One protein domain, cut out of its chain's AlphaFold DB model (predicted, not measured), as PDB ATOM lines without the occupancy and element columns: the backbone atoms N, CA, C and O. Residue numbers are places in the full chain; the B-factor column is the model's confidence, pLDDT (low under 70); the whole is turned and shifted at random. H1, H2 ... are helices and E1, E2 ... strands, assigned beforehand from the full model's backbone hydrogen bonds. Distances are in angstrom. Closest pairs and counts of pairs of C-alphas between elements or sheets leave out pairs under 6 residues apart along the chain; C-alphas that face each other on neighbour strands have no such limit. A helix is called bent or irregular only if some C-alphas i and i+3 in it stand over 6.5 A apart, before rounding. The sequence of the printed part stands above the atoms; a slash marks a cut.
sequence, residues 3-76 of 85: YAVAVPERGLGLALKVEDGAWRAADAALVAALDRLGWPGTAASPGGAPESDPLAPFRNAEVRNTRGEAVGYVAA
ATOM      1  N   TYR A   3     147.273   2.080 127.707       86.62
ATOM      2  CA  TYR A   3     147.364   3.125 128.720       86.62
ATOM      3  C   TYR A   3     148.769   3.703 128.688       86.62
ATOM      4  O   TYR A   3     149.743   2.955 128.656       86.62
ATOM      5  N   ALA A   4     148.875   5.024 128.696       88.31
ATOM      6  CA  ALA A   4     150.150   5.712 128.790       88.31
ATOM      7  C   ALA A   4     150.078   6.727 129.924       88.31
ATOM      8  O   ALA A   4     149.111   7.482 130.031       88.31
ATOM      9  N   VAL A   5     151.103   6.736 130.764       85.94
ATOM     10  CA  VAL A   5     151.250   7.677 131.867       85.94
ATOM     11  C   VAL A   5     152.696   8.155 131.904       85.94
ATOM     12  O   VAL A   5     153.629   7.387 131.672       85.94
ATOM     13  N   ALA A   6     152.881   9.442 132.161       86.06
ATOM     14  CA  ALA A   6     154.191  10.051 132.303       86.06
ATOM     15  C   ALA A   6     154.247  10.821 133.619       86.06
ATOM     16  O   ALA A   6     153.262  11.442 134.015       86.06
ATOM     17  N   VAL A   7     155.412  10.797 134.258       82.25
ATOM     18  CA  VAL A   7     155.765  11.661 135.388       82.25
ATOM     19  C   VAL A   7     156.968  12.489 134.937       82.25
ATOM     20  O   VAL A   7     158.116  12.081 135.160       82.25
ATOM     21  N   PRO A   8     156.732  13.612 134.230       84.31
ATOM     22  CA  PRO A   8     157.796  14.410 133.629       84.31
ATOM     23  C   PRO A   8     158.840  14.876 134.644       84.31
ATOM     24  O   PRO A   8     160.028  14.887 134.338       84.31
ATOM     25  N   GLU A   9     158.419  15.178 135.872       80.75
ATOM     26  CA  GLU A   9     159.279  15.644 136.966       80.75
ATOM     27  C   GLU A   9     160.322  14.599 137.380       80.75
ATOM     28  O   GLU A   9     161.350  14.947 137.956       80.75
ATOM     29  N   ARG A  10     160.066  13.320 137.086       75.75
ATOM     30  CA  ARG A  10     160.992  12.206 137.323       75.75
ATOM     31  C   ARG A  10     161.654  11.702 136.037       75.75
ATOM     32  O   ARG A  10     162.468  10.791 136.108       75.75
ATOM     33  N   GLY A  11     161.300  12.254 134.874       82.19
ATOM     34  CA  GLY A  11     161.755  11.757 133.573       82.19
ATOM     35  C   GLY A  11     161.264  10.341 133.247       82.19
ATOM     36  O   GLY A  11     161.889   9.654 132.443       82.19
ATOM     37  N   LEU A  12     160.171   9.888 133.875       82.38
ATOM     38  CA  LEU A  12     159.663   8.521 133.746       82.38
ATOM     39  C   LEU A  12     158.385   8.465 132.904       82.38
ATOM     40  O   LEU A  12     157.524   9.344 132.983       82.38
ATOM     41  N   GLY A  13     158.239   7.386 132.135       87.25
ATOM     42  CA  GLY A  13     157.046   7.075 131.355       87.25
ATOM     43  C   GLY A  13     156.736   5.581 131.403       87.25
ATOM     44  O   GLY A  13     157.647   4.757 131.375       87.25
ATOM     45  N   LEU A  14     155.453   5.239 131.466       87.31
ATOM     46  CA  LEU A  14     154.944   3.873 131.424       87.31
ATOM     47  C   LEU A  14     153.902   3.782 130.312       87.31
ATOM     48  O   LEU A  14     152.932   4.539 130.285       87.31
ATOM     49  N   ALA A  15     154.097   2.822 129.412       91.81
ATOM     50  CA  ALA A  15     153.108   2.422 128.424       91.81
ATOM     51  C   ALA A  15     152.700   0.973 128.706       91.81
ATOM     52  O   ALA A  15     153.528   0.068 128.650       91.81
ATOM     53  N   LEU A  16     151.422   0.762 129.012       90.00
ATOM     54  CA  LEU A  16     150.848  -0.542 129.306       90.00
ATOM     55  C   LEU A  16     149.947  -0.987 128.158       90.00
ATOM     56  O   LEU A  16     148.971  -0.315 127.803       90.00
ATOM     57  N   LYS A  17     150.232  -2.179 127.641       90.56
ATOM     58  CA  LYS A  17     149.360  -2.895 126.719       90.56
ATOM     59  C   LYS A  17     149.126  -4.303 127.243       90.56
ATOM     60  O   LYS A  17     150.068  -5.047 127.481       90.56
ATOM     61  N   VAL A  18     147.855  -4.648 127.398       89.56
ATOM     62  CA  VAL A  18     147.420  -6.013 127.682       89.56
ATOM     63  C   VAL A  18     146.988  -6.640 126.357       89.56
ATOM     64  O   VAL A  18     146.069  -6.126 125.714       89.56
ATOM     65  N   GLU A  19     147.669  -7.707 125.932       87.62
ATOM     66  CA  GLU A  19     147.377  -8.389 124.661       87.62
ATOM     67  C   GLU A  19     146.087  -9.218 124.728       87.62
ATOM     68  O   GLU A  19     145.290  -9.176 123.795       87.62
ATOM     69  N   ASP A  20     145.850  -9.911 125.847       81.81
ATOM     70  CA  ASP A  20     144.651 -10.720 126.084       81.81
ATOM     71  C   ASP A  20     144.058 -10.442 127.477       81.81
ATOM     72  O   ASP A  20     144.780 -10.234 128.447       81.81
ATOM     73  N   GLY A  21     142.728 -10.381 127.566       77.56
ATOM     74  CA  GLY A  21     141.977  -9.917 128.743       77.56
ATOM     75  C   GLY A  21     141.383  -8.507 128.602       77.56
ATOM     76  O   GLY A  21     140.508  -8.121 129.382       77.56
ATOM     77  N   ALA A  22     141.778  -7.761 127.563       80.50
ATOM     78  CA  ALA A  22     141.234  -6.449 127.198       80.50
ATOM     79  C   ALA A  22     141.105  -5.492 128.407       80.50
ATOM     80  O   ALA A  22     142.015  -5.383 129.226       80.50
ATOM     81  N   TRP A  23     139.978  -4.784 128.527       78.44
ATOM     82  CA  TRP A  23     139.744  -3.815 129.606       78.44
ATOM     83  C   TRP A  23     139.674  -4.461 130.997       78.44
ATOM     84  O   TRP A  23     139.988  -3.819 131.990       78.44
ATOM     85  N   ARG A  24     139.307  -5.749 131.079       83.62
ATOM     86  CA  ARG A  24     139.120  -6.456 132.358       83.62
ATOM     87  C   ARG A  24     140.429  -6.643 133.123       83.62
ATOM     88  O   ARG A  24     140.413  -6.656 134.345       83.62
ATOM     89  N   ALA A  25     141.537  -6.811 132.402       88.75
ATOM     90  CA  ALA A  25     142.861  -6.994 132.991       88.75
ATOM     91  C   ALA A  25     143.696  -5.705 133.010       88.75
ATOM     92  O   ALA A  25     144.672  -5.623 133.752       88.75
ATOM     93  N   ALA A  26     143.322  -4.697 132.216       89.12
ATOM     94  CA  ALA A  26     144.104  -3.473 132.091       89.12
ATOM     95  C   ALA A  26     144.176  -2.669 133.395       89.12
ATOM     96  O   ALA A  26     145.260  -2.214 133.753       89.12
ATOM     97  N   ASP A  27     143.063  -2.550 134.122       88.88
ATOM     98  CA  ASP A  27     143.014  -1.797 135.380       88.88
ATOM     99  C   ASP A  27     143.904  -2.445 136.455       88.88
ATOM    100  O   ASP A  27     144.785  -1.788 137.013       88.88
ATOM    101  N   ALA A  28     143.757  -3.760 136.661       90.75
ATOM    102  CA  ALA A  28     144.579  -4.519 137.606       90.75
ATOM    103  C   ALA A  28     146.070  -4.460 137.240       90.75
ATOM    104  O   ALA A  28     146.920  -4.261 138.109       90.75
ATOM    105  N   ALA A  29     146.397  -4.581 135.948       91.31
ATOM    106  CA  ALA A  29     147.776  -4.511 135.482       91.31
ATOM    107  C   ALA A  29     148.392  -3.113 135.651       91.31
ATOM    108  O   ALA A  29     149.559  -3.002 136.028       91.31
ATOM    109  N   LEU A  30     147.619  -2.048 135.422       89.38
ATOM    110  CA  LEU A  30     148.084  -0.674 135.587       89.38
ATOM    111  C   LEU A  30     148.383  -0.358 137.048       89.38
ATOM    112  O   LEU A  30     149.472   0.131 137.345       89.38
ATOM    113  N   VAL A  31     147.463  -0.672 137.965       89.38
ATOM    114  CA  VAL A  31     147.688  -0.413 139.394       89.38
ATOM    115  C   VAL A  31     148.873  -1.220 139.913       89.38
ATOM    116  O   VAL A  31     149.736  -0.664 140.586       89.38
ATOM    117  N   ALA A  32     148.988  -2.493 139.527       90.38
ATOM    118  CA  ALA A  32     150.117  -3.331 139.916       90.38
ATOM    119  C   ALA A  32     151.471  -2.817 139.399       90.38
ATOM    120  O   ALA A  32     152.477  -2.955 140.099       90.38
ATOM    121  N   ALA A  33     151.508  -2.227 138.197       89.56
ATOM    122  CA  ALA A  33     152.710  -1.595 137.659       89.56
ATOM    123  C   ALA A  33     153.058  -0.310 138.424       89.56
ATOM    124  O   ALA A  33     154.214  -0.114 138.789       89.56
ATOM    125  N   LEU A  34     152.068   0.540 138.707       87.06
ATOM    126  CA  LEU A  34     152.260   1.782 139.463       87.06
ATOM    127  C   LEU A  34     152.731   1.520 140.902       87.06
ATOM    128  O   LEU A  34     153.657   2.192 141.359       87.06
ATOM    129  N   ASP A  35     152.139   0.526 141.577       86.19
ATOM    130  CA  ASP A  35     152.536   0.079 142.917       86.19
ATOM    131  C   ASP A  35     154.010  -0.368 142.918       86.19
ATOM    132  O   ASP A  35     154.806   0.093 143.735       86.19
ATOM    133  N   ARG A  36     154.404  -1.221 141.962       86.06
ATOM    134  CA  ARG A  36     155.780  -1.746 141.851       86.06
ATOM    135  C   ARG A  36     156.807  -0.678 141.484       86.06
ATOM    136  O   ARG A  36     157.943  -0.751 141.937       86.06
ATOM    137  N   LEU A  37     156.421   0.314 140.685       82.56
ATOM    138  CA  LEU A  37     157.288   1.441 140.342       82.56
ATOM    139  C   LEU A  37     157.377   2.488 141.469       82.56
ATOM    140  O   LEU A  37     158.165   3.428 141.358       82.56
ATOM    141  N   GLY A  38     156.570   2.373 142.534       80.38
ATOM    142  CA  GLY A  38     156.530   3.347 143.629       80.38
ATOM    143  C   GLY A  38     156.079   4.739 143.170       80.38
ATOM    144  O   GLY A  38     156.602   5.763 143.627       80.38
ATOM    145  N   TRP A  39     155.168   4.792 142.194       81.44
ATOM    146  CA  TRP A  39     154.676   6.052 141.635       81.44
ATOM    147  C   TRP A  39     153.636   6.712 142.555       81.44
ATOM    148  O   TRP A  39     152.877   6.013 143.231       81.44
ATOM    149  N   PRO A  40     153.589   8.059 142.592       67.50
ATOM    150  CA  PRO A  40     152.717   8.811 143.492       67.50
ATOM    151  C   PRO A  40     151.230   8.505 143.278       67.50
ATOM    152  O   PRO A  40     150.789   8.271 142.156       67.50
ATOM    153  N   GLY A  41     150.454   8.550 144.366       65.31
ATOM    154  CA  GLY A  41     149.010   8.274 144.349       65.31
ATOM    155  C   GLY A  41     148.634   6.807 144.578       65.31
ATOM    156  O   GLY A  41     147.454   6.478 144.535       65.31
ATOM    157  N   THR A  42     149.618   5.950 144.848       65.38
ATOM    158  CA  THR A  42     149.429   4.546 145.227       65.38
ATOM    159  C   THR A  42     149.720   4.328 146.715       65.38
ATOM    160  O   THR A  42     150.516   5.066 147.304       65.38
ATOM    161  N   ALA A  43     149.137   3.292 147.329       62.50
ATOM    162  CA  ALA A  43     149.482   2.887 148.698       62.50
ATOM    163  C   ALA A  43     150.961   2.480 148.868       62.50
ATOM    164  O   ALA A  43     151.481   2.539 149.979       62.50
ATOM    165  N   ALA A  44     151.648   2.085 147.790       67.12
ATOM    166  CA  ALA A  44     153.074   1.751 147.811       67.12
ATOM    167  C   ALA A  44     153.996   2.987 147.747       67.12
ATOM    168  O   ALA A  44     155.198   2.881 147.995       67.12
ATOM    169  N   SER A  45     153.463   4.167 147.416       64.44
ATOM    170  CA  SER A  45     154.251   5.394 147.323       64.44
ATOM    171  C   SER A  45     154.626   5.934 148.713       64.44
ATOM    172  O   SER A  45     153.791   5.923 149.621       64.44
ATOM    173  N   PRO A  46     155.830   6.518 148.896       55.06
ATOM    174  CA  PRO A  46     156.197   7.175 150.149       55.06
ATOM    175  C   PRO A  46     155.195   8.290 150.486       55.06
ATOM    176  O   PRO A  46     155.032   9.230 149.708       55.06
ATOM    177  N   GLY A  47     154.510   8.172 151.628       59.31
ATOM    178  CA  GLY A  47     153.477   9.120 152.071       59.31
ATOM    179  C   GLY A  47     152.044   8.804 151.616       59.31
ATOM    180  O   GLY A  47     151.136   9.562 151.953       59.31
ATOM    181  N   GLY A  48     151.815   7.703 150.891       59.69
ATOM    182  CA  GLY A  48     150.472   7.210 150.579       59.69
ATOM    183  C   GLY A  48     149.827   6.570 151.809       59.69
ATOM    184  O   GLY A  48     150.317   5.568 152.322       59.69
ATOM    185  N   ALA A  49     148.728   7.141 152.307       58.62
ATOM    186  CA  ALA A  49     147.931   6.490 153.342       58.62
ATOM    187  C   ALA A  49     147.068   5.387 152.694       58.62
ATOM    188  O   ALA A  49     146.309   5.699 151.772       58.62
ATOM    189  N   PRO A  50     147.118   4.127 153.170       62.22
ATOM    190  CA  PRO A  50     146.355   3.023 152.574       62.22
ATOM    191  C   PRO A  50     144.837   3.249 152.637       62.22
ATOM    192  O   PRO A  50     144.098   2.750 151.796       62.22
ATOM    193  N   GLU A  51     144.373   4.045 153.599       60.50
ATOM    194  CA  GLU A  51     142.955   4.354 153.804       60.50
ATOM    195  C   GLU A  51     142.388   5.352 152.780       60.50
ATOM    196  O   GLU A  51     141.176   5.487 152.644       60.50
ATOM    197  N   SER A  52     143.252   6.058 152.044       63.97
ATOM    198  CA  SER A  52     142.863   7.063 151.046       63.97
ATOM    199  C   SER A  52     143.273   6.682 149.629       63.97
ATOM    200  O   SER A  52     143.307   7.550 148.763       63.97
ATOM    201  N   ASP A  53     143.610   5.414 149.388       74.38
ATOM    202  CA  ASP A  53     144.079   4.956 148.085       74.38
ATOM    203  C   ASP A  53     142.918   4.870 147.072       74.38
ATOM    204  O   ASP A  53     142.109   3.934 147.133       74.38
ATOM    205  N   PRO A  54     142.826   5.807 146.103       80.00
ATOM    206  CA  PRO A  54     141.741   5.816 145.127       80.00
ATOM    207  C   PRO A  54     141.832   4.643 144.141       80.00
ATOM    208  O   PRO A  54     140.866   4.359 143.432       80.00
ATOM    209  N   LEU A  55     142.978   3.957 144.080       83.75
ATOM    210  CA  LEU A  55     143.232   2.855 143.161       83.75
ATOM    211  C   LEU A  55     142.858   1.491 143.749       83.75
ATOM    212  O   LEU A  55     142.846   0.497 143.021       83.75
ATOM    213  N   ALA A  56     142.502   1.422 145.037       83.88
ATOM    214  CA  ALA A  56     142.155   0.170 145.706       83.88
ATOM    215  C   ALA A  56     141.081  -0.670 144.975       83.88
ATOM    216  O   ALA A  56     141.294  -1.879 144.847       83.88
ATOM    217  N   PRO A  57     139.991  -0.093 144.419       85.69
ATOM    218  CA  PRO A  57     138.983  -0.865 143.682       85.69
ATOM    219  C   PRO A  57     139.502  -1.507 142.389       85.69
ATOM    220  O   PRO A  57     138.936  -2.487 141.915       85.69
ATOM    221  N   PHE A  58     140.573  -0.963 141.813       86.75
ATOM    222  CA  PHE A  58     141.103  -1.385 140.519       86.75
ATOM    223  C   PHE A  58     142.161  -2.492 140.639       86.75
ATOM    224  O   PHE A  58     142.487  -3.115 139.635       86.75
ATOM    225  N   ARG A  59     142.661  -2.790 141.851       87.44
ATOM    226  CA  ARG A  59     143.618  -3.893 142.083       87.44
ATOM    227  C   ARG A  59     143.029  -5.266 141.776       87.44
ATOM    228  O   ARG A  59     143.707  -6.106 141.196       87.44
ATOM    229  N   ASN A  60     141.776  -5.464 142.181       85.94
ATOM    230  CA  ASN A  60     141.030  -6.705 142.016       85.94
ATOM    231  C   ASN A  60     139.749  -6.401 141.238       85.94
ATOM    232  O   ASN A  60     138.678  -6.255 141.828       85.94
ATOM    233  N   ALA A  61     139.866  -6.257 139.917       83.62
ATOM    234  CA  ALA A  61     138.737  -5.885 139.074       83.62
ATOM    235  C   ALA A  61     137.661  -6.982 139.111       83.62
ATOM    236  O   ALA A  61     137.902  -8.118 138.693       83.62
ATOM    237  N   GLU A  62     136.478  -6.651 139.630       88.44
ATOM    238  CA  GLU A  62     135.376  -7.599 139.805       88.44
ATOM    239  C   GLU A  62     134.887  -8.134 138.448       88.44
ATOM    240  O   GLU A  62     134.555  -7.379 137.529       88.44
ATOM    241  N   VAL A  63     134.800  -9.458 138.317       89.06
ATOM    242  CA  VAL A  63     134.245 -10.118 137.135       89.06
ATOM    243  C   VAL A  63     132.787 -10.446 137.399       89.06
ATOM    244  O   VAL A  63     132.466 -11.200 138.318       89.06
ATOM    245  N   ARG A  64     131.906  -9.921 136.545       91.75
ATOM    246  CA  ARG A  64     130.466 -10.185 136.595       91.75
ATOM    247  C   ARG A  64     130.008 -11.094 135.465       91.75
ATOM    248  O   ARG A  64     130.505 -10.993 134.338       91.75
ATOM    249  N   ASN A  65     129.045 -11.966 135.763       93.06
ATOM    250  CA  ASN A  65     128.359 -12.770 134.753       93.06
ATOM    251  C   ASN A  65     127.320 -11.936 133.974       93.06
ATOM    252  O   ASN A  65     127.105 -10.756 134.246       93.06
ATOM    253  N   THR A  66     126.635 -12.554 133.007       93.12
ATOM    254  CA  THR A  66     125.595 -11.885 132.201       93.12
ATOM    255  C   THR A  66     124.362 -11.457 133.004       93.12
ATOM    256  O   THR A  66     123.594 -10.627 132.529       93.12
ATOM    257  N   ARG A  67     124.180 -11.983 134.222       95.12
ATOM    258  CA  ARG A  67     123.148 -11.565 135.184       95.12
ATOM    259  C   ARG A  67     123.621 -10.434 136.107       95.12
ATOM    260  O   ARG A  67     122.845  -9.973 136.935       95.12
ATOM    261  N   GLY A  68     124.867  -9.980 135.967       93.19
ATOM    262  CA  GLY A  68     125.462  -8.935 136.798       93.19
ATOM    263  C   GLY A  68     125.961  -9.416 138.163       93.19
ATOM    264  O   GLY A  68     126.339  -8.581 138.982       93.19
ATOM    265  N   GLU A  69     125.978 -10.725 138.414       95.56
ATOM    266  CA  GLU A  69     126.448 -11.305 139.674       95.56
ATOM    267  C   GLU A  69     127.978 -11.386 139.681       95.56
ATOM    268  O   GLU A  69     128.579 -11.784 138.677       95.56
ATOM    269  N   ALA A  70     128.594 -11.038 140.814       93.25
ATOM    270  CA  ALA A  70     130.025 -11.196 141.044       93.25
ATOM    271  C   ALA A  70     130.395 -12.686 141.014       93.25
ATOM    272  O   ALA A  70     129.899 -13.468 141.825       93.25
ATOM    273  N   VAL A  71     131.265 -13.084 140.087       94.94
ATOM    274  CA  VAL A  71     131.722 -14.479 139.933       94.94
ATOM    275  C   VAL A  71     133.221 -14.654 140.171       94.94
ATOM    276  O   VAL A  71     133.704 -15.781 140.204       94.94
ATOM    277  N   GLY A  72     133.963 -13.562 140.345       92.94
ATOM    278  CA  GLY A  72     135.394 -13.596 140.628       92.94
ATOM    279  C   GLY A  72     136.033 -12.219 140.525       92.94
ATOM    280  O   GLY A  72     135.343 -11.201 140.486       92.94
ATOM    281  N   TYR A  73     137.359 -12.196 140.455       92.00
ATOM    282  CA  TYR A  73     138.149 -10.984 140.267       92.00
ATOM    283  C   TYR A  73     139.355 -11.273 139.373       92.00
ATOM    284  O   TYR A  73     139.833 -12.405 139.303       92.00
ATOM    285  N   VAL A  74     139.836 -10.241 138.685       91.12
ATOM    286  CA  VAL A  74     141.111 -10.268 137.969       91.12
ATOM    287  C   VAL A  74     142.158  -9.600 138.844       91.12
ATOM    288  O   VAL A  74     141.979  -8.452 139.246       91.12
ATOM    289  N   ALA A  75     143.241 -10.323 139.114       90.81
ATOM    290  CA  ALA A  75     144.424  -9.805 139.783       90.81
ATOM    291  C   ALA A  75     145.613  -9.873 138.823       90.81
ATOM    292  O   ALA A  75     145.713 -10.787 138.001       90.81
ATOM    293  N   ALA A  76     146.502  -8.895 138.921       90.94
ATOM    294  CA  ALA A  76     147.737  -8.891 138.160       90.94
ATOM    295  C   ALA A  76     148.797  -9.755 138.847       90.94
ATOM    296  O   ALA A  76     149.133  -9.523 140.009       90.94
TER     297      ALA A  76
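This is residues 3 to 76 of the 85 residues of an uncharacterized protein of Gemmatimonadetes bacterium (UniProt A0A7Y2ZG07). Helix H1 is in the middle, between two antiparallel two-stranded hairpins, E1-E2 and E3-E4; a long loop, residues 37 to 55, leads to short H2 beside it. The 74 printed residues hold E1, E2, H1, H2, E3, E4 in that order, a mixed class. The whole is only just loose, close to compact, with a radius of gyration of the C-alphas of 13.8 A, and spans 45 by 30 by 14 A.

E1, residues 3 to 7, and E2, residues 12 to 17, form a hairpin; N 5 and O 14 are 2.9 A apart. H1, residues 22 to 36, only just irregular with C-alphas 24 and 27 6.8 A apart, has 9 of 11 O i to N i+4 pairs within hydrogen-bond range. The closest C-alphas of E2 and H1, Leu 16 and Leu 30, are 6.9 A apart. H2, residues 56 to 59, too short for such a pair, touches residues 27 to 32 of H1, with C-alphas Ala 28 and Arg 59 closest at 4.6 A. E3, residues 60 to 64, and E4, residues 70 to 75, form a hairpin; N 63 and O 72 are 2.8 A apart. The closest C-alphas of H1 and E4, Ala 28 and Ala 75, are 5.7 A apart. E1 and E2 are apart from H2, E3 and E4.

E1 begins at C-alpha 3 (147.364, 3.125, 128.720); E4 ends at C-alpha 75 (144.424, -9.805, 139.783). H1 is 21.2 A long, E2 16.9 A.

The farthest C-alphas, Glu 9 and Arg 67, are 45.3 A apart. The printed part has no cut; H1 to H2 is a long link. Residues 40 to 52 are under pLDDT 70.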